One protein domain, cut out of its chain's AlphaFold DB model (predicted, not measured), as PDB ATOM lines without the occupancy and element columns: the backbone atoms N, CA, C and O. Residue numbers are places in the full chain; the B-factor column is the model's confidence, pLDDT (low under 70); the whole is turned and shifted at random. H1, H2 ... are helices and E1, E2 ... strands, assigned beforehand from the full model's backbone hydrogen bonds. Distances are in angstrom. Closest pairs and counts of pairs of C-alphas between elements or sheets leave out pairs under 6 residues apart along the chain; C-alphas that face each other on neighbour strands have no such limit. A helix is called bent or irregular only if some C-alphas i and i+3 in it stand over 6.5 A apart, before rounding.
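AT A GLANCE: This is residues 51 to 204 of the 227 residues of an uncharacterized protein of Deltaproteobacteria bacterium (UniProt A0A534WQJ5). Picture a two-ended body: at one end of its longest axis two strand hairpins, E1-E2 and E5-E6, lie side by side with H1 packed on E2, and at the other end a twisted four-strand sheet has H4 crossing one face. A third hairpin, E3-E4, sits off to one side between these ends, with one end near H2 and H3, and the closest join between E5 and the sheet is at E8. The printed part has 154 residues with four named helices and ten named strands, in the order H1 E1 E2 E3 E4 H2 E5 E6 E7 E8 E9 H3 H4 E10; the class is mixed, helices and strands. The larger sheet runs E9 - E8 - E7 - E10, all antiparallel, and the three hairpins are antiparallel pairs. The whole is compact, with a radius of gyration of the C-alphas of 15.1 A, and rounded, with spans of 44 by 36 by 26 A.

HOW THE PARTS SIT: Go along from Pro 51 to H1, residues 58 to 68, and then by a tight link into the hairpin of E1, residues 69 to 74, and E2, residues 78 to 83. Look at N 72 and O 80, 2.8 A apart, and N 82 and O 70, also 2.8 A. The closest C-alphas of H1 and E2 are those of Tyr 68 and Pro 83, 6.0 A apart. Next come the hairpin of E3, residues 96 to 100, and E4, residues 103 to 107, where N 98 and O 105 are 2.8 A apart, and then H2, residues 113 to 116. H1 and H2 are close but not clearly touching, with the C-alphas of Phe 61 and Ala 115 at 7.3 A. In the hairpin of E5, residues 121 to 125, and E6, residues 129 to 133, find N 123 and O 131 at 2.8 A. The closest C-alphas of E2 and E6 are those of Val 82 and Phe 131, 4.6 A apart. Beyond it, E7, residues 143 to 148, E8, residues 151 to 156, and E9, residues 172 to 175, form a meander, each strand the antiparallel neighbour of the one before; N 146 and O 153 are 2.8 A apart, and N 172 and O 154 also 2.8 A. The closest C-alphas of E5 and E8 are those of Trp 122 and Pro 156, 6.0 A apart. H3, residues 183 to 186, only grazes the sheet, and its Ile 183 has its C-alpha 5.5 A from that of Gln 96 in E3. H4, residues 190 to 198, is on the sheet at a height of 9.4 A; it lies over E8, but only just, with 4 of its C-alphas falling on E8 and 2 on E9, and runs across the strands at 84 degrees to E8 on the local plane. E10, residues 201 to 203, is an edge strand beside E7, with N 147 and O 201 at 2.9 A. Of the O i to N i+4 pairs, 5 of 7 in H1 and 3 of 5 in H4 are within hydrogen-bond range, while H2 and H3 are too short for such a pair.

IN THESE COORDINATES: Find C-alpha 58 at (122.687, 125.406, 125.525), where H1 begins; it spans 15.9 A and is irregular, but only just, with C-alphas 64 and 67 at 6.9 A. E1 spans 15.7 A, E2 16.3 A, E7 16.5 A and E8 16.8 A; E7 starts at C-alpha 143, (108.100, 124.894, 109.226). H4 spans 13.4 A and is irregular, with C-alphas 191 and 194 at 7.0 A. E10 ends at C-alpha 203, (102.218, 120.112, 101.410).

THE WHOLE: The two C-alphas farthest apart are those of Leu 59 and Asn 149, 43.9 A. The printed part has no cut. The long links are residues 84 to 95, between E2 and E3, and residues 157 to 171, between E8 and E9. The mean pLDDT of the printed part is 94.9, and no printed residue is under 70.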
ATOM      1  N   PRO A  51     124.060 121.403 108.059       93.00
ATOM      2  CA  PRO A  51     124.338 121.012 109.431       93.00
ATOM      3  C   PRO A  51     125.828 121.190 109.759       93.00
ATOM      4  O   PRO A  51     126.682 120.742 108.988       93.00
ATOM      5  N   PRO A  52     126.164 121.774 110.922       92.88
ATOM      6  CA  PRO A  52     127.544 121.847 111.373       92.88
ATOM      7  C   PRO A  52     128.071 120.454 111.766       92.88
ATOM      8  O   PRO A  52     127.284 119.576 112.135       92.88
ATOM      9  N   PRO A  53     129.403 120.247 111.792       91.94
ATOM     10  CA  PRO A  53     130.005 118.979 112.221       91.94
ATOM     11  C   PRO A  53     129.647 118.577 113.659       91.94
ATOM     12  O   PRO A  53     129.638 117.395 113.997       91.94
ATOM     13  N   ARG A  54     129.373 119.564 114.518       92.81
ATOM     14  CA  ARG A  54     128.965 119.370 115.909       92.81
ATOM     15  C   ARG A  54     127.724 120.205 116.189       92.81
ATOM     16  O   ARG A  54     127.702 121.393 115.879       92.81
ATOM     17  N   ALA A  55     126.719 119.584 116.799       94.06
ATOM     18  CA  ALA A  55     125.546 120.304 117.271       94.06
ATOM     19  C   ALA A  55     125.924 121.274 118.412       94.06
ATOM     20  O   ALA A  55     126.750 120.916 119.256       94.06
ATOM     21  N   PRO A  56     125.337 122.481 118.445       95.88
ATOM     22  CA  PRO A  56     125.509 123.419 119.551       95.88
ATOM     23  C   PRO A  56     124.901 122.857 120.841       95.88
ATOM     24  O   PRO A  56     123.962 122.059 120.804       95.88
ATOM     25  N   ASP A  57     125.405 123.317 121.979       97.06
ATOM     26  CA  ASP A  57     124.800 123.102 123.292       97.06
ATOM     27  C   ASP A  57     124.062 124.364 123.781       97.06
ATOM     28  O   ASP A  57     124.048 125.406 123.116       97.06
ATOM     29  N   GLN A  58     123.422 124.274 124.953       97.25
ATOM     30  CA  GLN A  58     122.687 125.406 125.525       97.25
ATOM     31  C   GLN A  58     123.601 126.603 125.801       97.25
ATOM     32  O   GLN A  58     123.193 127.736 125.570       97.25
ATOM     33  N   LEU A  59     124.837 126.365 126.256       97.81
ATOM     34  CA  LEU A  59     125.795 127.433 126.546       97.81
ATOM     35  C   LEU A  59     126.146 128.223 125.279       97.81
ATOM     36  O   LEU A  59     126.174 129.453 125.305       97.81
ATOM     37  N   THR A  60     126.350 127.521 124.162       98.06
ATOM     38  CA  THR A  60     126.591 128.127 122.850       98.06
ATOM     39  C   THR A  60     125.416 129.006 122.435       98.06
ATOM     40  O   THR A  60     125.625 130.143 122.006       98.06
ATOM     41  N   PHE A  61     124.179 128.515 122.588       98.38
ATOM     42  CA  PHE A  61     122.995 129.326 122.316       98.38
ATOM     43  C   PHE A  61     122.947 130.555 123.220       98.38
ATOM     44  O   PHE A  61     122.824 131.670 122.714       98.38
ATOM     45  N   ASP A  62     123.083 130.372 124.533       98.06
ATOM     46  CA  ASP A  62     123.000 131.451 125.511       98.06
ATOM     47  C   ASP A  62     123.976 132.578 125.164       98.06
ATOM     48  O   ASP A  62     123.567 133.734 125.045       98.06
ATOM     49  N   GLN A  63     125.244 132.246 124.921       98.12
ATOM     50  CA  GLN A  63     126.293 133.217 124.617       98.12
ATOM     51  C   GLN A  63     126.075 133.928 123.278       98.12
ATOM     52  O   GLN A  63     126.159 135.154 123.219       98.12
ATOM     53  N   GLN A  64     125.775 133.190 122.204       98.25
ATOM     54  CA  GLN A  64     125.718 133.775 120.860       98.25
ATOM     55  C   GLN A  64     124.419 134.538 120.573       98.25
ATOM     56  O   GLN A  64     124.413 135.431 119.728       98.25
ATOM     57  N   LEU A  65     123.321 134.218 121.266       98.50
ATOM     58  CA  LEU A  65     122.024 134.877 121.065       98.50
ATOM     59  C   LEU A  65     121.788 136.035 122.047       98.50
ATOM     60  O   LEU A  65     120.972 136.913 121.757       98.50
ATOM     61  N   SER A  66     122.492 136.076 123.186       98.31
ATOM     62  CA  SER A  66     122.340 137.144 124.193       98.31
ATOM     63  C   SER A  66     122.509 138.569 123.645       98.31
ATOM     64  O   SER A  66     121.717 139.424 124.030       98.31
ATOM     65  N   PRO A  67     123.444 138.869 122.719       98.50
ATOM     66  CA  PRO A  67     123.580 140.224 122.174       98.50
ATOM     67  C   PRO A  67     122.378 140.710 121.347       98.50
ATOM     68  O   PRO A  67     122.260 141.901 121.080       98.50
ATOM     69  N   TYR A  68     121.498 139.802 120.914       98.25
ATOM     70  CA  TYR A  68     120.446 140.086 119.932       98.25
ATOM     71  C   TYR A  68     119.028 139.932 120.492       98.25
ATOM     72  O   TYR A  68     118.046 139.997 119.750       98.25
ATOM     73  N   GLY A  69     118.899 139.690 121.793       97.81
ATOM     74  CA  GLY A  69     117.626 139.438 122.447       97.81
ATOM     75  C   GLY A  69     117.803 139.209 123.938       97.81
ATOM     76  O   GLY A  69     118.786 139.630 124.535       97.81
ATOM     77  N   ARG A  70     116.836 138.540 124.557       98.19
ATOM     78  CA  ARG A  70     116.885 138.212 125.984       98.19
ATOM     79  C   ARG A  70     116.427 136.789 126.231       98.19
ATOM     80  O   ARG A  70     115.505 136.309 125.574       98.19
ATOM     81  N   TRP A  71     117.044 136.152 127.212       98.44
ATOM     82  CA  TRP A  71     116.618 134.857 127.719       98.44
ATOM     83  C   TRP A  71     115.585 135.041 128.822       98.44
ATOM     84  O   TRP A  71     115.715 135.939 129.653       98.44
ATOM     85  N   VAL A  72     114.545 134.215 128.809       98.12
ATOM     86  CA  VAL A  72     113.464 134.244 129.790       98.12
ATOM     87  C   VAL A  72     113.122 132.822 130.196       98.12
ATOM     88  O   VAL A  72     112.916 131.966 129.339       98.12
ATOM     89  N   ASP A  73     113.021 132.574 131.496       97.88
ATOM     90  CA  ASP A  73     112.555 131.291 132.003       97.88
ATOM     91  C   ASP A  73     111.026 131.248 132.019       97.88
ATOM     92  O   ASP A  73     110.342 132.179 132.450       97.88
ATOM     93  N   THR A  74     110.483 130.152 131.509       96.31
ATOM     94  CA  THR A  74     109.049 129.886 131.432       96.31
ATOM     95  C   THR A  74     108.749 128.546 132.094       96.31
ATOM     96  O   THR A  74     109.507 127.593 131.891       96.31
ATOM     97  N   PRO A  75     107.651 128.426 132.856       95.62
ATOM     98  CA  PRO A  75     107.246 127.141 133.422       95.62
ATOM     99  C   PRO A  75     107.001 126.066 132.355       95.62
ATOM    100  O   PRO A  75     107.252 124.889 132.594       95.62
ATOM    101  N   GLU A  76     106.517 126.457 131.174       95.44
ATOM    102  CA  GLU A  76     106.075 125.524 130.136       95.44
ATOM    103  C   GLU A  76     107.216 125.022 129.244       95.44
ATOM    104  O   GLU A  76     107.187 123.877 128.791       95.44
ATOM    105  N   TYR A  77     108.205 125.876 128.960       97.31
ATOM    106  CA  TYR A  77     109.255 125.595 127.973       97.31
ATOM    107  C   TYR A  77     110.673 125.737 128.528       97.31
ATOM    108  O   TYR A  77     111.637 125.586 127.778       97.31
ATOM    109  N   GLY A  78     110.815 126.018 129.824       96.38
ATOM    110  CA  GLY A  78     112.101 126.347 130.421       96.38
ATOM    111  C   GLY A  78     112.646 127.645 129.835       96.38
ATOM    112  O   GLY A  78     111.909 128.620 129.662       96.38
ATOM    113  N   ARG A  79     113.940 127.648 129.522       96.88
ATOM    114  CA  ARG A  79     114.673 128.828 129.065       96.88
ATOM    115  C   ARG A  79     114.424 129.094 127.580       96.88
ATOM    116  O   ARG A  79     114.876 128.341 126.719       96.88
ATOM    117  N   VAL A  80     113.712 130.177 127.279       98.50
ATOM    118  CA  VAL A  80     113.374 130.601 125.912       98.50
ATOM    119  C   VAL A  80     114.076 131.900 125.552       98.50
ATOM    120  O   VAL A  80     114.342 132.735 126.414       98.50
ATOM    121  N   TRP A  81     114.344 132.099 124.268       98.75
ATOM    122  CA  TRP A  81     114.945 133.329 123.764       98.75
ATOM    123  C   TRP A  81     113.903 134.216 123.084       98.75
ATOM    124  O   TRP A  81     113.116 133.748 122.262       98.75
ATOM    125  N   VAL A  82     113.904 135.506 123.405       98.44
ATOM    126  CA  VAL A  82     113.038 136.516 122.787       98.44
ATOM    127  C   VAL A  82     113.914 137.511 122.017       98.44
ATOM    128  O   VAL A  82     114.687 138.235 122.655       98.44
ATOM    129  N   PRO A  83     113.809 137.586 120.676       97.88
ATOM    130  CA  PRO A  83     114.609 138.499 119.865       97.88
ATOM    131  C   PRO A  83     114.299 139.970 120.173       97.88
ATOM    132  O   PRO A  83     113.149 140.353 120.396       97.88
ATOM    133  N   GLY A  84     115.327 140.817 120.127       96.75
ATOM    134  CA  GLY A  84     115.227 142.278 120.210       96.75
ATOM    135  C   GLY A  84     114.884 142.910 118.860       96.75
ATOM    136  O   GLY A  84     115.644 143.719 118.342       96.75
ATOM    137  N   VAL A  85     113.769 142.500 118.261       95.00
ATOM    138  CA  VAL A  85     113.334 142.899 116.909       95.00
ATOM    139  C   VAL A  85     112.038 143.710 116.948       95.00
ATOM    140  O   VAL A  85     111.301 143.686 117.932       95.00
ATOM    141  N   GLY A  86     111.754 144.440 115.864       91.50
ATOM    142  CA  GLY A  86     110.552 145.268 115.750       91.50
ATOM    143  C   GLY A  86     109.238 144.466 115.682       91.50
ATOM    144  O   GLY A  86     109.252 143.278 115.356       91.50
ATOM    145  N   PRO A  87     108.084 145.115 115.923       86.81
ATOM    146  CA  PRO A  87     106.772 144.456 116.023       86.81
ATOM    147  C   PRO A  87     106.299 143.782 114.724       86.81
ATOM    148  O   PRO A  87     105.481 142.861 114.750       86.81
ATOM    149  N   ASP A  88     106.828 144.210 113.577       87.88
ATOM    150  CA  ASP A  88     106.502 143.620 112.277       87.88
ATOM    151  C   ASP A  88     107.354 142.403 111.922       87.88
ATOM    152  O   ASP A  88     107.048 141.693 110.963       87.88
ATOM    153  N   TRP A  89     108.382 142.107 112.715       93.50
ATOM    154  CA  TRP A  89     109.232 140.949 112.494       93.50
ATOM    155  C   TRP A  89     108.489 139.634 112.776       93.50
ATOM    156  O   TRP A  89     107.654 139.536 113.682       93.50
ATOM    157  N   GLN A  90     108.807 138.599 112.002       95.69
ATOM    158  CA  GLN A  90     108.397 137.226 112.289       95.69
ATOM    159  C   GLN A  90     109.437 136.220 111.771       95.69
ATOM    160  O   GLN A  90     110.177 136.536 110.832       95.69
ATOM    161  N   PRO A  91     109.473 134.994 112.324       97.00
ATOM    162  CA  PRO A  91     110.373 133.950 111.861       97.00
ATOM    163  C   PRO A  91     110.181 133.646 110.376       97.00
ATOM    164  O   PRO A  91     109.056 133.642 109.871       97.00
ATOM    165  N   TYR A  92     111.284 133.336 109.694       97.00
ATOM    166  CA  TYR A  92     111.300 132.925 108.290       97.00
ATOM    167  C   TYR A  92     110.770 133.982 107.294       97.00
ATOM    168  O   TYR A  92     110.332 133.624 106.200       97.00
ATOM    169  N   ALA A  93     110.793 135.272 107.658       96.31
ATOM    170  CA  ALA A  93     110.411 136.392 106.783       96.31
ATOM    171  C   ALA A  93     111.613 137.179 106.222       96.31
ATOM    172  O   ALA A  93     111.540 137.717 105.118       96.31
ATOM    173  N   ASP A  94     112.724 137.208 106.964       94.00
ATOM    174  CA  ASP A  94     113.945 137.935 106.610       94.00
ATOM    175  C   ASP A  94     115.057 136.953 106.226       94.00
ATOM    176  O   ASP A  94     115.827 136.494 107.069       94.00
ATOM    177  N   GLY A  95     115.099 136.592 104.945       95.06
ATOM    178  CA  GLY A  95     116.018 135.598 104.396       95.06
ATOM    179  C   GLY A  95     115.545 135.093 103.038       95.06
ATOM    180  O   GLY A  95     114.749 135.762 102.378       95.06
ATOM    181  N   GLN A  96     116.021 133.923 102.633       96.06
ATOM    182  CA  GLN A  96     115.640 133.243 101.397       96.06
ATOM    183  C   GLN A  96     115.706 131.724 101.548       96.06
ATOM    184  O   GLN A  96     116.445 131.198 102.382       96.06
ATOM    185  N   TRP A  97     114.936 131.013 100.727       96.50
ATOM    186  CA  TRP A  97     115.011 129.559 100.644       96.50
ATOM    187  C   TRP A  97     116.112 129.142  99.677       96.50
ATOM    188  O   TRP A  97     116.093 129.517  98.508       96.50
ATOM    189  N   VAL A  98     117.046 128.333 100.164       94.81
ATOM    190  CA  VAL A  98     118.162 127.794  99.386       94.81
ATOM    191  C   VAL A  98     117.971 126.292  99.237       94.81
ATOM    192  O   VAL A  98     117.671 125.587 100.204       94.81
ATOM    193  N   ASN A  99     118.109 125.796  98.011       92.38
ATOM    194  CA  ASN A  99     118.053 124.365  97.746       92.38
ATOM    195  C   ASN A  99     119.394 123.731  98.131       92.38
ATOM    196  O   ASN A  99     120.433 124.111  97.601       92.38
ATOM    197  N   THR A 100     119.364 122.768  99.046       92.12
ATOM    198  CA  THR A 100     120.548 122.035  99.504       92.12
ATOM    199  C   THR A 100     120.316 120.532  99.387       92.12
ATOM    200  O   THR A 100     119.187 120.069  99.200       92.12
ATOM    201  N   ARG A 101     121.362 119.727  99.612       91.31
ATOM    202  CA  ARG A 101     121.219 118.262  99.726       91.31
ATOM    203  C   ARG A 101     120.297 117.815 100.873       91.31
ATOM    204  O   ARG A 101     119.853 116.673 100.882       91.31
ATOM    205  N   TRP A 102     119.989 118.709 101.815       91.38
ATOM    206  CA  TRP A 102     119.081 118.478 102.941       91.38
ATOM    207  C   TRP A 102     117.651 118.976 102.679       91.38
ATOM    208  O   TRP A 102     116.797 118.889 103.559       91.38
ATOM    209  N   GLY A 103     117.371 119.472 101.469       92.62
ATOM    210  CA  GLY A 103     116.108 120.094 101.083       92.62
ATOM    211  C   GLY A 103     116.167 121.622 101.126       92.62
ATOM    212  O   GLY A 103     117.243 122.221 101.118       92.62
ATOM    213  N   TRP A 104     114.992 122.255 101.145       95.31
ATOM    214  CA  TRP A 104     114.867 123.710 101.246       95.31
ATOM    215  C   TRP A 104     115.298 124.193 102.630       95.31
ATOM    216  O   TRP A 104     114.530 124.097 103.589       95.31
ATOM    217  N   SER A 105     116.517 124.719 102.712       96.81
ATOM    218  CA  SER A 105     117.066 125.333 103.914       96.81
ATOM    219  C   SER A 105     116.792 126.831 103.914       96.81
ATOM    220  O   SER A 105     116.909 127.489 102.878       96.81
ATOM    221  N   PHE A 106     116.434 127.391 105.066       97.25
ATOM    222  CA  PHE A 106     116.235 128.836 105.173       97.25
ATOM    223  C   PHE A 106     117.554 129.538 105.494       97.25
ATOM    224  O   PHE A 106     118.108 129.341 106.567       97.25
ATOM    225  N   ALA A 107     118.047 130.377 104.590       96.12
ATOM    226  CA  ALA A 107     119.237 131.185 104.811       96.12
ATOM    227  C   ALA A 107     118.840 132.613 105.184       96.12
ATOM    228  O   ALA A 107     118.083 133.260 104.459       96.12
ATOM    229  N   ALA A 108     119.376 133.129 106.286       93.94
ATOM    230  CA  ALA A 108     119.062 134.470 106.756       93.94
ATOM    231  C   ALA A 108     120.327 135.302 106.990       93.94
ATOM    232  O   ALA A 108     121.320 134.778 107.485       93.94
ATOM    233  N   PRO A 109     120.318 136.609 106.696       90.88
ATOM    234  CA  PRO A 109     121.498 137.456 106.878       90.88
ATOM    235  C   PRO A 109     121.755 137.834 108.348       90.88
ATOM    236  O   PRO A 109     122.733 138.511 108.650       90.88
ATOM    237  N   VAL A 110     120.866 137.449 109.267       92.19
ATOM    238  CA  VAL A 110     120.976 137.793 110.689       92.19
ATOM    239  C   VAL A 110     121.965 136.866 111.411       92.19
ATOM    240  O   VAL A 110     121.927 135.653 111.197       92.19
ATOM    241  N   PRO A 111     122.807 137.390 112.321       94.38
ATOM    242  CA  PRO A 111     123.906 136.632 112.937       94.38
ATOM    243  C   PRO A 111     123.455 135.475 113.842       94.38
ATOM    244  O   PRO A 111     124.237 134.582 114.140       94.38
ATOM    245  N   TRP A 112     122.192 135.465 114.263       95.81
ATOM    246  CA  TRP A 112     121.569 134.407 115.066       95.81
ATOM    247  C   TRP A 112     120.736 133.419 114.226       95.81
ATOM    248  O   TRP A 112     120.154 132.478 114.772       95.81
ATOM    249  N   GLY A 113     120.659 133.617 112.902       96.31
ATOM    250  CA  GLY A 113     119.827 132.827 111.988       96.31
ATOM    251  C   GLY A 113     120.230 131.355 111.929       96.31
ATOM    252  O   GLY A 113     119.357 130.485 111.932       96.31
ATOM    253  N   TRP A 114     121.539 131.085 111.994       96.06
ATOM    254  CA  TRP A 114     122.106 129.733 112.040       96.06
ATOM    255  C   TRP A 114     121.493 128.876 113.158       96.06
ATOM    256  O   TRP A 114     121.308 127.673 112.985       96.06
ATOM    257  N   ALA A 115     121.157 129.490 114.296       97.25
ATOM    258  CA  ALA A 115     120.571 128.798 115.432       97.25
ATOM    259  C   ALA A 115     119.062 128.661 115.232       97.25
ATOM    260  O   ALA A 115     118.534 127.574 115.024       97.25
ATOM    261  N   VAL A 116     118.343 129.779 115.260       97.75
ATOM    262  CA  VAL A 116     116.891 129.763 115.485       97.75
ATOM    263  C   VAL A 116     116.060 129.317 114.280       97.75
ATOM    264  O   VAL A 116     114.859 129.075 114.424       97.75
ATOM    265  N   TYR A 117     116.659 129.232 113.090       97.75
ATOM    266  CA  TYR A 117     115.983 128.712 111.899       97.75
ATOM    267  C   TYR A 117     116.239 127.228 111.654       97.75
ATOM    268  O   TYR A 117     115.379 126.574 111.054       97.75
ATOM    269  N   HIS A 118     117.340 126.693 112.183       98.25
ATOM    270  CA  HIS A 118     117.755 125.304 111.980       98.25
ATOM    271  C   HIS A 118     117.616 124.434 113.226       98.25
ATOM    272  O   HIS A 118     117.577 123.207 113.137       98.25
ATOM    273  N   TYR A 119     117.461 125.057 114.386       98.12
ATOM    274  CA  TYR A 119     117.300 124.412 115.674       98.12
ATOM    275  C   TYR A 119     116.034 124.909 116.366       98.12
ATOM    276  O   TYR A 119     115.553 126.014 116.116       98.12
ATOM    277  N   GLY A 120     115.500 124.091 117.273       97.81
ATOM    278  CA  GLY A 120     114.410 124.501 118.155       97.81
ATOM    279  C   GLY A 120     113.073 124.751 117.460       97.81
ATOM    280  O   GLY A 120     112.780 124.211 116.388       97.81
ATOM    281  N   ARG A 121     112.204 125.506 118.131       98.38
ATOM    282  CA  ARG A 121     110.840 125.820 117.684       98.38
ATOM    283  C   ARG A 121     110.466 127.238 118.064       98.38
ATOM    284  O   ARG A 121     110.886 127.734 119.102       98.38
ATOM    285  N   TRP A 122     109.611 127.856 117.261       98.38
ATOM    286  CA  TRP A 122     109.059 129.165 117.584       98.38
ATOM    287  C   TRP A 122     107.681 129.018 118.203       98.38
ATOM    288  O   TRP A 122     106.886 128.193 117.757       98.38
ATOM    289  N   GLY A 123     107.393 129.844 119.197       97.75
ATOM    290  CA  GLY A 123     106.058 130.123 119.696       97.75
ATOM    291  C   GLY A 123     105.808 131.627 119.706       97.75
ATOM    292  O   GLY A 123     106.701 132.436 119.448       97.75
ATOM    293  N   TRP A 124     104.578 132.012 120.019       96.69
ATOM    294  CA  TRP A 124     104.216 133.410 120.215       96.69
ATOM    295  C   TRP A 124     103.403 133.580 121.495       96.69
ATOM    296  O   TRP A 124     102.531 132.760 121.802       96.69
ATOM    297  N   ARG A 125     103.675 134.644 122.249       93.38
ATOM    298  CA  ARG A 125     102.918 134.994 123.455       93.38
ATOM    299  C   ARG A 125     102.731 136.500 123.548       93.38
ATOM    300  O   ARG A 125     103.675 137.258 123.330       93.38
ATOM    301  N   ALA A 126     101.537 136.929 123.948       91.56
ATOM    302  CA  ALA A 126     101.302 138.326 124.294       91.56
ATOM    303  C   ALA A 126     102.308 138.782 125.372       91.56
ATOM    304  O   ALA A 126     102.630 138.031 126.292       91.56
ATOM    305  N   GLY A 127     102.864 139.985 125.216       90.62
ATOM    306  CA  GLY A 127     103.912 140.533 126.088       90.62
ATOM    307  C   GLY A 127     105.344 140.087 125.759       90.62
ATOM    308  O   GLY A 127     106.280 140.832 126.031       90.62
ATOM    309  N   PHE A 128     105.548 138.920 125.136       92.50
ATOM    310  CA  PHE A 128     106.867 138.514 124.621       92.50
ATOM    311  C   PHE A 128     107.028 138.856 123.143       92.50
ATOM    312  O   PHE A 128     108.098 139.288 122.726       92.50
ATOM    313  N   GLY A 129     105.959 138.663 122.370       95.56
ATOM    314  CA  GLY A 129     106.041 138.509 120.929       95.56
ATOM    315  C   GLY A 129     106.446 137.080 120.569       95.56
ATOM    316  O   GLY A 129     106.062 136.116 121.241       95.56
ATOM    317  N   TRP A 130     107.211 136.948 119.491       97.56
ATOM    318  CA  TRP A 130     107.825 135.682 119.111       97.56
ATOM    319  C   TRP A 130     108.878 135.270 120.137       97.56
ATOM    320  O   TRP A 130     109.696 136.088 120.542       97.56
ATOM    321  N   PHE A 131     108.874 134.003 120.530       98.12
ATOM    322  CA  PHE A 131     109.902 133.414 121.380       98.12
ATOM    323  C   PHE A 131     110.367 132.090 120.783       98.12
ATOM    324  O   PHE A 131     109.592 131.369 120.149       98.12
ATOM    325  N   TRP A 132     111.634 131.769 120.987       98.75
ATOM    326  CA  TRP A 132     112.268 130.566 120.484       98.75
ATOM    327  C   TRP A 132     112.615 129.626 121.635       98.75
ATOM    328  O   TRP A 132     113.239 130.028 122.616       98.75
ATOM    329  N   VAL A 133     112.197 128.371 121.507       98.69
ATOM    330  CA  VAL A 133     112.525 127.282 122.426       98.69
ATOM    331  C   VAL A 133     113.696 126.500 121.832       98.69
ATOM    332  O   VAL A 133     113.544 125.987 120.714       98.69
ATOM    333  N   PRO A 134     114.829 126.374 122.545       98.50
ATOM    334  CA  PRO A 134     115.981 125.630 122.062       98.50
ATOM    335  C   PRO A 134     115.669 124.182 121.686       98.50
ATOM    336  O   PRO A 134     114.825 123.505 122.274       98.50
ATOM    337  N   GLY A 135     116.398 123.689 120.692       97.56
ATOM    338  CA  GLY A 135     116.440 122.282 120.319       97.56
ATOM    339  C   GLY A 135     117.811 121.956 119.747       97.56
ATOM    340  O   GLY A 135     118.511 122.846 119.291       97.56
ATOM    341  N   TYR A 136     118.196 120.686 119.764       96.75
ATOM    342  CA  TYR A 136     119.586 120.288 119.488       96.75
ATOM    343  C   TYR A 136     119.741 119.450 118.216       96.75
ATOM    344  O   TYR A 136     120.844 119.086 117.823       96.75
ATOM    345  N   VAL A 137     118.622 119.159 117.550       96.81
ATOM    346  CA  VAL A 137     118.599 118.487 116.251       96.81
ATOM    347  C   VAL A 137     118.530 119.554 115.167       96.81
ATOM    348  O   VAL A 137     117.621 120.386 115.183       96.81
ATOM    349  N   TRP A 138     119.485 119.512 114.239       97.88
ATOM    350  CA  TRP A 138     119.493 120.387 113.071       97.88
ATOM    351  C   TRP A 138     118.412 119.956 112.075       97.88
ATOM    352  O   TRP A 138     118.184 118.764 111.860       97.88
ATOM    353  N   GLY A 139     117.770 120.926 111.435       97.12
ATOM    354  CA  GLY A 139     116.917 120.724 110.273       97.12
ATOM    355  C   GLY A 139     117.091 121.858 109.260       97.12
ATOM    356  O   GLY A 139     117.493 122.961 109.636       97.12
ATOM    357  N   PRO A 140     116.742 121.631 107.982       96.62
ATOM    358  CA  PRO A 140     116.839 122.670 106.953       96.62
ATOM    359  C   PRO A 140     115.927 123.865 107.282       96.62
ATOM    360  O   PRO A 140     116.304 125.021 107.097       96.62
ATOM    361  N   ALA A 141     114.752 123.578 107.844       97.25
ATOM    362  CA  ALA A 141     113.886 124.507 108.557       97.25
ATOM    363  C   ALA A 141     112.831 123.723 109.353       97.25
ATOM    364  O   ALA A 141     112.470 122.600 108.993       97.25
ATOM    365  N   TRP A 142     112.271 124.336 110.396       97.56
ATOM    366  CA  TRP A 142     111.190 123.763 111.199       97.56
ATOM    367  C   TRP A 142     109.873 124.478 110.906       97.56
ATOM    368  O   TRP A 142     109.372 125.247 111.726       97.56
ATOM    369  N   VAL A 143     109.315 124.228 109.721       97.44
ATOM    370  CA  VAL A 143     108.100 124.894 109.226       97.44
ATOM    371  C   VAL A 143     107.030 123.906 108.760       97.44
ATOM    372  O   VAL A 143     107.314 122.773 108.372       97.44
ATOM    373  N   SER A 144     105.775 124.349 108.786       95.44
ATOM    374  CA  SER A 144     104.670 123.735 108.054       95.44
ATOM    375  C   SER A 144     104.506 124.434 106.712       95.44
ATOM    376  O   SER A 144     104.537 125.663 106.656       95.44
ATOM    377  N   TRP A 145     104.284 123.662 105.650       96.19
ATOM    378  CA  TRP A 145     104.108 124.177 104.298       96.19
ATOM    379  C   TRP A 145     102.657 124.104 103.844       96.19
ATOM    380  O   TRP A 145     101.950 123.122 104.096       96.19
ATOM    381  N   ARG A 146     102.228 125.117 103.096       95.62
ATOM    382  CA  ARG A 146     100.957 125.128 102.374       95.62
ATOM    383  C   ARG A 146     101.116 125.712 100.977       95.62
ATOM    384  O   ARG A 146     101.980 126.545 100.725       95.62
ATOM    385  N   TRP A 147     100.231 125.286 100.082       94.62
ATOM    386  CA  TRP A 147     100.166 125.754  98.702       94.62
ATOM    387  C   TRP A 147      98.752 126.177  98.319       94.62
ATOM    388  O   TRP A 147      97.782 125.483  98.648       94.62
ATOM    389  N   VAL A 148      98.630 127.272  97.570       93.94
ATOM    390  CA  VAL A 148      97.369 127.697  96.947       93.94
ATOM    391  C   VAL A 148      97.632 128.614  95.764       93.94
ATOM    392  O   VAL A 148      98.359 129.579  95.909       93.94
ATOM    393  N   ASN A 149      97.029 128.346  94.604       92.19
ATOM    394  CA  ASN A 149      96.953 129.285  93.473       92.19
ATOM    395  C   ASN A 149      98.268 130.026  93.133       92.19
ATOM    396  O   ASN A 149      98.254 131.232  92.910       92.19
ATOM    397  N   GLY A 150      99.408 129.323  93.125       92.06
ATOM    398  CA  GLY A 150     100.712 129.930  92.827       92.06
ATOM    399  C   GLY A 150     101.402 130.620  94.009       92.06
ATOM    400  O   GLY A 150     102.460 131.210  93.817       92.06
ATOM    401  N   TYR A 151     100.848 130.537  95.218       96.06
ATOM    402  CA  TYR A 151     101.445 131.036  96.454       96.06
ATOM    403  C   TYR A 151     102.079 129.912  97.268       96.06
ATOM    404  O   TYR A 151     101.434 128.914  97.613       96.06
ATOM    405  N   ALA A 152     103.333 130.141  97.643       97.00
ATOM    406  CA  ALA A 152     104.037 129.388  98.661       97.00
ATOM    407  C   ALA A 152     103.729 129.995 100.033       97.00
ATOM    408  O   ALA A 152     103.901 131.196 100.242       97.00
ATOM    409  N   CYS A 153     103.265 129.162 100.961       96.69
ATOM    410  CA  CYS A 153     102.931 129.574 102.316       96.69
ATOM    411  C   CYS A 153     103.711 128.724 103.322       96.69
ATOM    412  O   CYS A 153     103.740 127.497 103.197       96.69
ATOM    413  N   TRP A 154     104.276 129.344 104.354       97.50
ATOM    414  CA  TRP A 154     104.866 128.619 105.479       97.50
ATOM    415  C   TRP A 154     104.639 129.318 106.811       97.50
ATOM    416  O   TRP A 154     104.462 130.530 106.881       97.50
ATOM    417  N   ALA A 155     104.649 128.535 107.881       96.75
ATOM    418  CA  ALA A 155     104.657 129.026 109.252       96.75
ATOM    419  C   ALA A 155     105.603 128.160 110.087       96.75
ATOM    420  O   ALA A 155     105.710 126.959 109.815       96.75
ATOM    421  N   PRO A 156     106.279 128.721 111.102       97.50
ATOM    422  CA  PRO A 156     107.098 127.921 112.000       97.50
ATOM    423  C   PRO A 156     106.274 126.835 112.700       97.50
ATOM    424  O   PRO A 156     105.098 127.018 113.014       97.50
ATOM    425  N   LEU A 157     106.911 125.705 112.988       97.19
ATOM    426  CA  LEU A 157     106.357 124.688 113.871       97.19
ATOM    427  C   LEU A 157     106.454 125.158 115.326       97.19
ATOM    428  O   LEU A 157     107.476 125.701 115.749       97.19
ATOM    429  N   GLY A 158     105.381 124.918 116.083       97.56
ATOM    430  CA  GLY A 158     105.306 125.224 117.511       97.56
ATOM    431  C   GLY A 158     106.204 124.313 118.358       97.56
ATOM    432  O   GLY A 158     106.510 123.193 117.926       97.56
ATOM    433  N   PRO A 159     106.620 124.745 119.566       97.75
ATOM    434  CA  PRO A 159     107.201 123.840 120.551       97.75
ATOM    435  C   PRO A 159     106.194 122.762 120.962       97.75
ATOM    436  O   PRO A 159     104.997 122.840 120.674       97.75
ATOM    437  N   ARG A 160     106.679 121.711 121.629       95.81
ATOM    438  CA  ARG A 160     105.829 120.597 122.065       95.81
ATOM    439  C   ARG A 160     104.653 121.120 122.897       95.81
ATOM    440  O   ARG A 160     104.852 121.859 123.850       95.81
ATOM    441  N   GLY A 161     103.432 120.731 122.529       95.50
ATOM    442  CA  GLY A 161     102.210 121.177 123.207       95.50
ATOM    443  C   GLY A 161     101.719 122.577 122.816       95.50
ATOM    444  O   GLY A 161     100.670 122.991 123.293       95.50
ATOM    445  N   TYR A 162     102.419 123.297 121.933       96.69
ATOM    446  CA  TYR A 162     101.973 124.588 121.412       96.69
ATOM    447  C   TYR A 162     101.241 124.423 120.079       96.69
ATOM    448  O   TYR A 162     101.770 123.839 119.131       96.69
ATOM    449  N   VAL A 163     100.043 124.997 119.980       94.25
ATOM    450  CA  VAL A 163      99.230 124.981 118.760       94.25
ATOM    451  C   VAL A 163      98.898 126.410 118.360       94.25
ATOM    452  O   VAL A 163      98.240 127.140 119.098       94.25
ATOM    453  N   TYR A 164      99.318 126.802 117.157       93.25
ATOM    454  CA  TYR A 164      98.877 128.060 116.564       93.25
ATOM    455  C   TYR A 164      97.374 128.019 116.292       93.25
ATOM    456  O   TYR A 164      96.856 127.051 115.731       93.25
ATOM    457  N   ALA A 165      96.672 129.096 116.648       90.25
ATOM    458  CA  ALA A 165      95.247 129.223 116.369       90.25
ATOM    459  C   ALA A 165      94.950 129.074 114.863       90.25
ATOM    460  O   ALA A 165      95.743 129.471 114.010       90.25
ATOM    461  N   ARG A 166      93.762 128.567 114.510       82.69
ATOM    462  CA  ARG A 166      93.364 128.317 113.108       82.69
ATOM    463  C   ARG A 166      93.490 129.550 112.194       82.69
ATOM    464  O   ARG A 166      93.723 129.395 111.000       82.69
ATOM    465  N   GLY A 167      93.302 130.752 112.742       83.62
ATOM    466  CA  GLY A 167      93.433 132.037 112.042       83.62
ATOM    467  C   GLY A 167      94.723 132.794 112.362       83.62
ATOM    468  O   GLY A 167      94.731 134.020 112.286       83.62
ATOM    469  N   TRP A 168      95.765 132.087 112.803       87.44
ATOM    470  CA  TRP A 168      97.050 132.678 113.143       87.44
ATOM    471  C   TRP A 168      97.621 133.468 111.952       87.44
ATOM    472  O   TRP A 168      97.834 132.875 110.896       87.44
ATOM    473  N   PRO A 169      97.903 134.775 112.098       84.88
ATOM    474  CA  PRO A 169      98.372 135.604 110.990       84.88
ATOM    475  C   PRO A 169      99.872 135.452 110.700       84.88
ATOM    476  O   PRO A 169     100.349 136.004 109.717       84.88
ATOM    477  N   GLY A 170     100.631 134.721 111.524       90.75
ATOM    478  CA  GLY A 170     102.085 134.568 111.369       90.75
ATOM    479  C   GLY A 170     102.510 133.554 110.305       90.75
ATOM    480  O   GLY A 170     103.564 132.938 110.444       90.75
ATOM    481  N   TRP A 171     101.692 133.353 109.270       95.88
ATOM    482  CA  TRP A 171     102.134 132.704 108.039       95.88
ATOM    483  C   TRP A 171     102.904 133.712 107.189       95.88
ATOM    484  O   TRP A 171     102.524 134.879 107.087       95.88
ATOM    485  N   VAL A 172     103.973 133.258 106.555       97.12
ATOM    486  CA  VAL A 172     104.617 133.965 105.452       97.12
ATOM    487  C   VAL A 172     104.002 133.446 104.161       97.12
ATOM    488  O   VAL A 172     103.864 132.237 103.974       97.12
ATOM    489  N   VAL A 173     103.600 134.367 103.292       97.12
ATOM    490  CA  VAL A 173     102.955 134.067 102.015       97.12
ATOM    491  C   VAL A 173     103.668 134.864 100.940       97.12
ATOM    492  O   VAL A 173     103.746 136.087 101.041       97.12
ATOM    493  N   VAL A 174     104.168 134.178  99.916       97.00
ATOM    494  CA  VAL A 174     104.820 134.803  98.758       97.00
ATOM    495  C   VAL A 174     104.334 134.152  97.464       97.00
ATOM    496  O   VAL A 174     104.019 132.953  97.464       97.00
ATOM    497  N   PRO A 175     104.288 134.885  96.340       95.75
ATOM    498  CA  PRO A 175     104.186 134.253  95.033       95.75
ATOM    499  C   PRO A 175     105.343 133.265  94.854       95.75
ATOM    500  O   PRO A 175     106.502 133.600  95.094       95.75
ATOM    501  N   HIS A 176     105.050 132.043  94.424       93.81
ATOM    502  CA  HIS A 176     106.037 130.967  94.314       93.81
ATOM    503  C   HIS A 176     107.191 131.292  93.369       93.81
ATOM    504  O   HIS A 176     108.306 130.833  93.589       93.81
ATOM    505  N   ALA A 177     106.946 132.125  92.353       92.75
ATOM    506  CA  ALA A 177     107.991 132.634  91.467       92.75
ATOM    507  C   ALA A 177     109.135 133.333  92.232       92.75
ATOM    508  O   ALA A 177     110.270 133.347  91.768       92.75
ATOM    509  N   HIS A 178     108.856 133.857  93.430       95.12
ATOM    510  CA  HIS A 178     109.822 134.534  94.293       95.12
ATOM    511  C   HIS A 178     110.215 133.713  95.528       95.12
ATOM    512  O   HIS A 178     110.851 134.238  96.437       95.12
ATOM    513  N   PHE A 179     109.868 132.424  95.571       93.62
ATOM    514  CA  PHE A 179     110.103 131.562  96.728       93.62
ATOM    515  C   PHE A 179     111.585 131.474  97.129       93.62
ATOM    516  O   PHE A 179     111.899 131.525  98.311       93.62
ATOM    517  N   ALA A 180     112.499 131.394  96.161       93.50
ATOM    518  CA  ALA A 180     113.940 131.315  96.418       93.50
ATOM    519  C   ALA A 180     114.657 132.683  96.399       93.50
ATOM    520  O   ALA A 180     115.879 132.734  96.394       93.50
ATOM    521  N   HIS A 181     113.916 133.795  96.356       92.94
ATOM    522  CA  HIS A 181     114.482 135.147  96.392       92.94
ATOM    523  C   HIS A 181     114.487 135.688  97.831       92.94
ATOM    524  O   HIS A 181     113.814 135.119  98.694       92.94
ATOM    525  N   PRO A 182     115.156 136.826  98.107       95.12
ATOM    526  CA  PRO A 182     114.982 137.540  99.367       95.12
ATOM    527  C   PRO A 182     113.499 137.817  99.662       95.12
ATOM    528  O   PRO A 182     112.844 138.629  99.003       95.12
ATOM    529  N   ILE A 183     112.967 137.113 100.661       95.50
ATOM    530  CA  ILE A 183     111.532 136.926 100.902       95.50
ATOM    531  C   ILE A 183     110.831 138.233 101.233       95.50
ATOM    532  O   ILE A 183     109.759 138.493 100.690       95.50
ATOM    533  N   ARG A 184     111.434 139.065 102.091       93.25
ATOM    534  CA  ARG A 184     110.803 140.263 102.670       93.25
ATOM    535  C   ARG A 184     110.152 141.175 101.625       93.25
ATOM    536  O   ARG A 184     109.102 141.751 101.892       93.25
ATOM    537  N   ARG A 185     110.741 141.275 100.428       93.81
ATOM    538  CA  ARG A 185     110.245 142.108  99.318       93.81
ATOM    539  C   ARG A 185     108.926 141.610  98.716       93.81
ATOM    540  O   ARG A 185     108.184 142.402  98.147       93.81
ATOM    541  N   TRP A 186     108.654 140.315  98.818       95.75
ATOM    542  CA  TRP A 186     107.562 139.631  98.121       95.75
ATOM    543  C   TRP A 186     106.486 139.099  99.069       95.75
ATOM    544  O   TRP A 186     105.557 138.422  98.623       95.75
ATOM    545  N   ILE A 187     106.605 139.390 100.369       95.31
ATOM    546  CA  ILE A 187     105.603 139.015 101.365       95.31
ATOM    547  C   ILE A 187     104.291 139.728 101.049       95.31
ATOM    548  O   ILE A 187     104.221 140.952 100.953       95.31
ATOM    549  N   VAL A 188     103.229 138.939 100.932       94.62
ATOM    550  CA  VAL A 188     101.868 139.453 100.808       94.62
ATOM    551  C   VAL A 188     101.487 140.216 102.087       94.62
ATOM    552  O   VAL A 188     101.750 139.722 103.188       94.62
ATOM    553  N   PRO A 189     100.810 141.378 101.992       91.75
ATOM    554  CA  PRO A 189     100.374 142.132 103.164       91.75
ATOM    555  C   PRO A 189      99.592 141.279 104.172       91.75
ATOM    556  O   PRO A 189      98.692 140.522 103.797       91.75
ATOM    557  N   ARG A 190      99.880 141.452 105.472       87.81
ATOM    558  CA  ARG A 190      99.291 140.659 106.574       87.81
ATOM    559  C   ARG A 190      97.760 140.562 106.525       87.81
ATOM    560  O   ARG A 190      97.211 139.512 106.846       87.81
ATOM    561  N   ALA A 191      97.077 141.615 106.072       89.06
ATOM    562  CA  ALA A 191      95.618 141.639 105.928       89.06
ATOM    563  C   ALA A 191      95.069 140.555 104.974       89.06
ATOM    564  O   ALA A 191      93.946 140.091 105.152       89.06
ATOM    565  N   GLN A 192      95.856 140.119 103.985       91.00
ATOM    566  CA  GLN A 192      95.448 139.121 102.988       91.00
ATOM    567  C   GLN A 192      95.898 137.695 103.349       91.00
ATOM    568  O   GLN A 192      95.309 136.725 102.871       91.00
ATOM    569  N   VAL A 193      96.900 137.544 104.225       92.12
ATOM    570  CA  VAL A 193      97.508 136.249 104.592       92.12
ATOM    571  C   VAL A 193      96.460 135.228 105.032       92.12
ATOM    572  O   VAL A 193      96.409 134.115 104.510       92.12
ATOM    573  N   ASN A 194      95.574 135.616 105.952       88.50
ATOM    574  CA  ASN A 194      94.557 134.713 106.489       88.50
ATOM    575  C   ASN A 194      93.538 134.257 105.435       88.50
ATOM    576  O   ASN A 194      93.062 133.123 105.499       88.50
ATOM    577  N   VAL A 195      93.207 135.113 104.465       89.12
ATOM    578  CA  VAL A 195      92.288 134.767 103.369       89.12
ATOM    579  C   VAL A 195      92.927 133.712 102.467       89.12
ATOM    580  O   VAL A 195      92.291 132.712 102.140       89.12
ATOM    581  N   ILE A 196      94.206 133.889 102.132       90.31
ATOM    582  CA  ILE A 196      94.955 132.979 101.259       90.31
ATOM    583  C   ILE A 196      95.170 131.621 101.944       90.31
ATOM    584  O   ILE A 196      94.821 130.574 101.398       90.31
ATOM    585  N   VAL A 197      95.693 131.621 103.172       90.94
ATOM    586  CA  VAL A 197      96.115 130.400 103.880       90.94
ATOM    587  C   VAL A 197      94.944 129.488 104.254       90.94
ATOM    588  O   VAL A 197      95.116 128.266 104.308       90.94
ATOM    589  N   ARG A 198      93.747 130.040 104.493       89.12
ATOM    590  CA  ARG A 198      92.533 129.250 104.778       89.12
ATOM    591  C   ARG A 198      92.130 128.346 103.616       89.12
ATOM    592  O   ARG A 198      91.640 127.249 103.863       89.12
ATOM    593  N   SER A 199      92.382 128.791 102.391       89.81
ATOM    594  CA  SER A 199      92.125 128.036 101.161       89.81
ATOM    595  C   SER A 199      93.324 127.184 100.731       89.81
ATOM    596  O   SER A 199      93.261 126.490  99.716       89.81
ATOM    597  N   ALA A 200      94.427 127.238 101.482       91.19
ATOM    598  CA  ALA A 200      95.659 126.550 101.146       91.19
ATOM    599  C   ALA A 200      95.726 125.136 101.713       91.19
ATOM    600  O   ALA A 200      95.357 124.863 102.856       91.19
ATOM    601  N   ARG A 201      96.247 124.229 100.888       93.06
ATOM    602  CA  ARG A 201      96.373 122.804 101.200       93.06
ATOM    603  C   ARG A 201      97.752 122.544 101.806       93.06
ATOM    604  O   ARG A 201      98.727 123.075 101.271       93.06
ATOM    605  N   PRO A 202      97.863 121.742 102.879       94.06
ATOM    606  CA  PRO A 202      99.156 121.304 103.391       94.06
ATOM    607  C   PRO A 202      99.962 120.572 102.316       94.06
ATOM    608  O   PRO A 202      99.415 119.756 101.574       94.06
ATOM    609  N   VAL A 203     101.262 120.843 102.255       94.06
ATOM    610  CA  VAL A 203     102.218 120.112 101.410       94.06
ATOM    611  C   VAL A 203     103.416 119.680 102.253       94.06
ATOM    612  O   VAL A 203     103.628 120.192 103.348       94.06
ATOM    613  N   ARG A 204     104.192 118.700 101.777       87.56
ATOM    614  CA  ARG A 204     105.397 118.244 102.496       87.56
ATOM    615  C   ARG A 204     106.583 119.190 102.302       87.56
ATOM    616  O   ARG A 204     107.325 119.421 103.245       87.56
TER     617      ARG A 204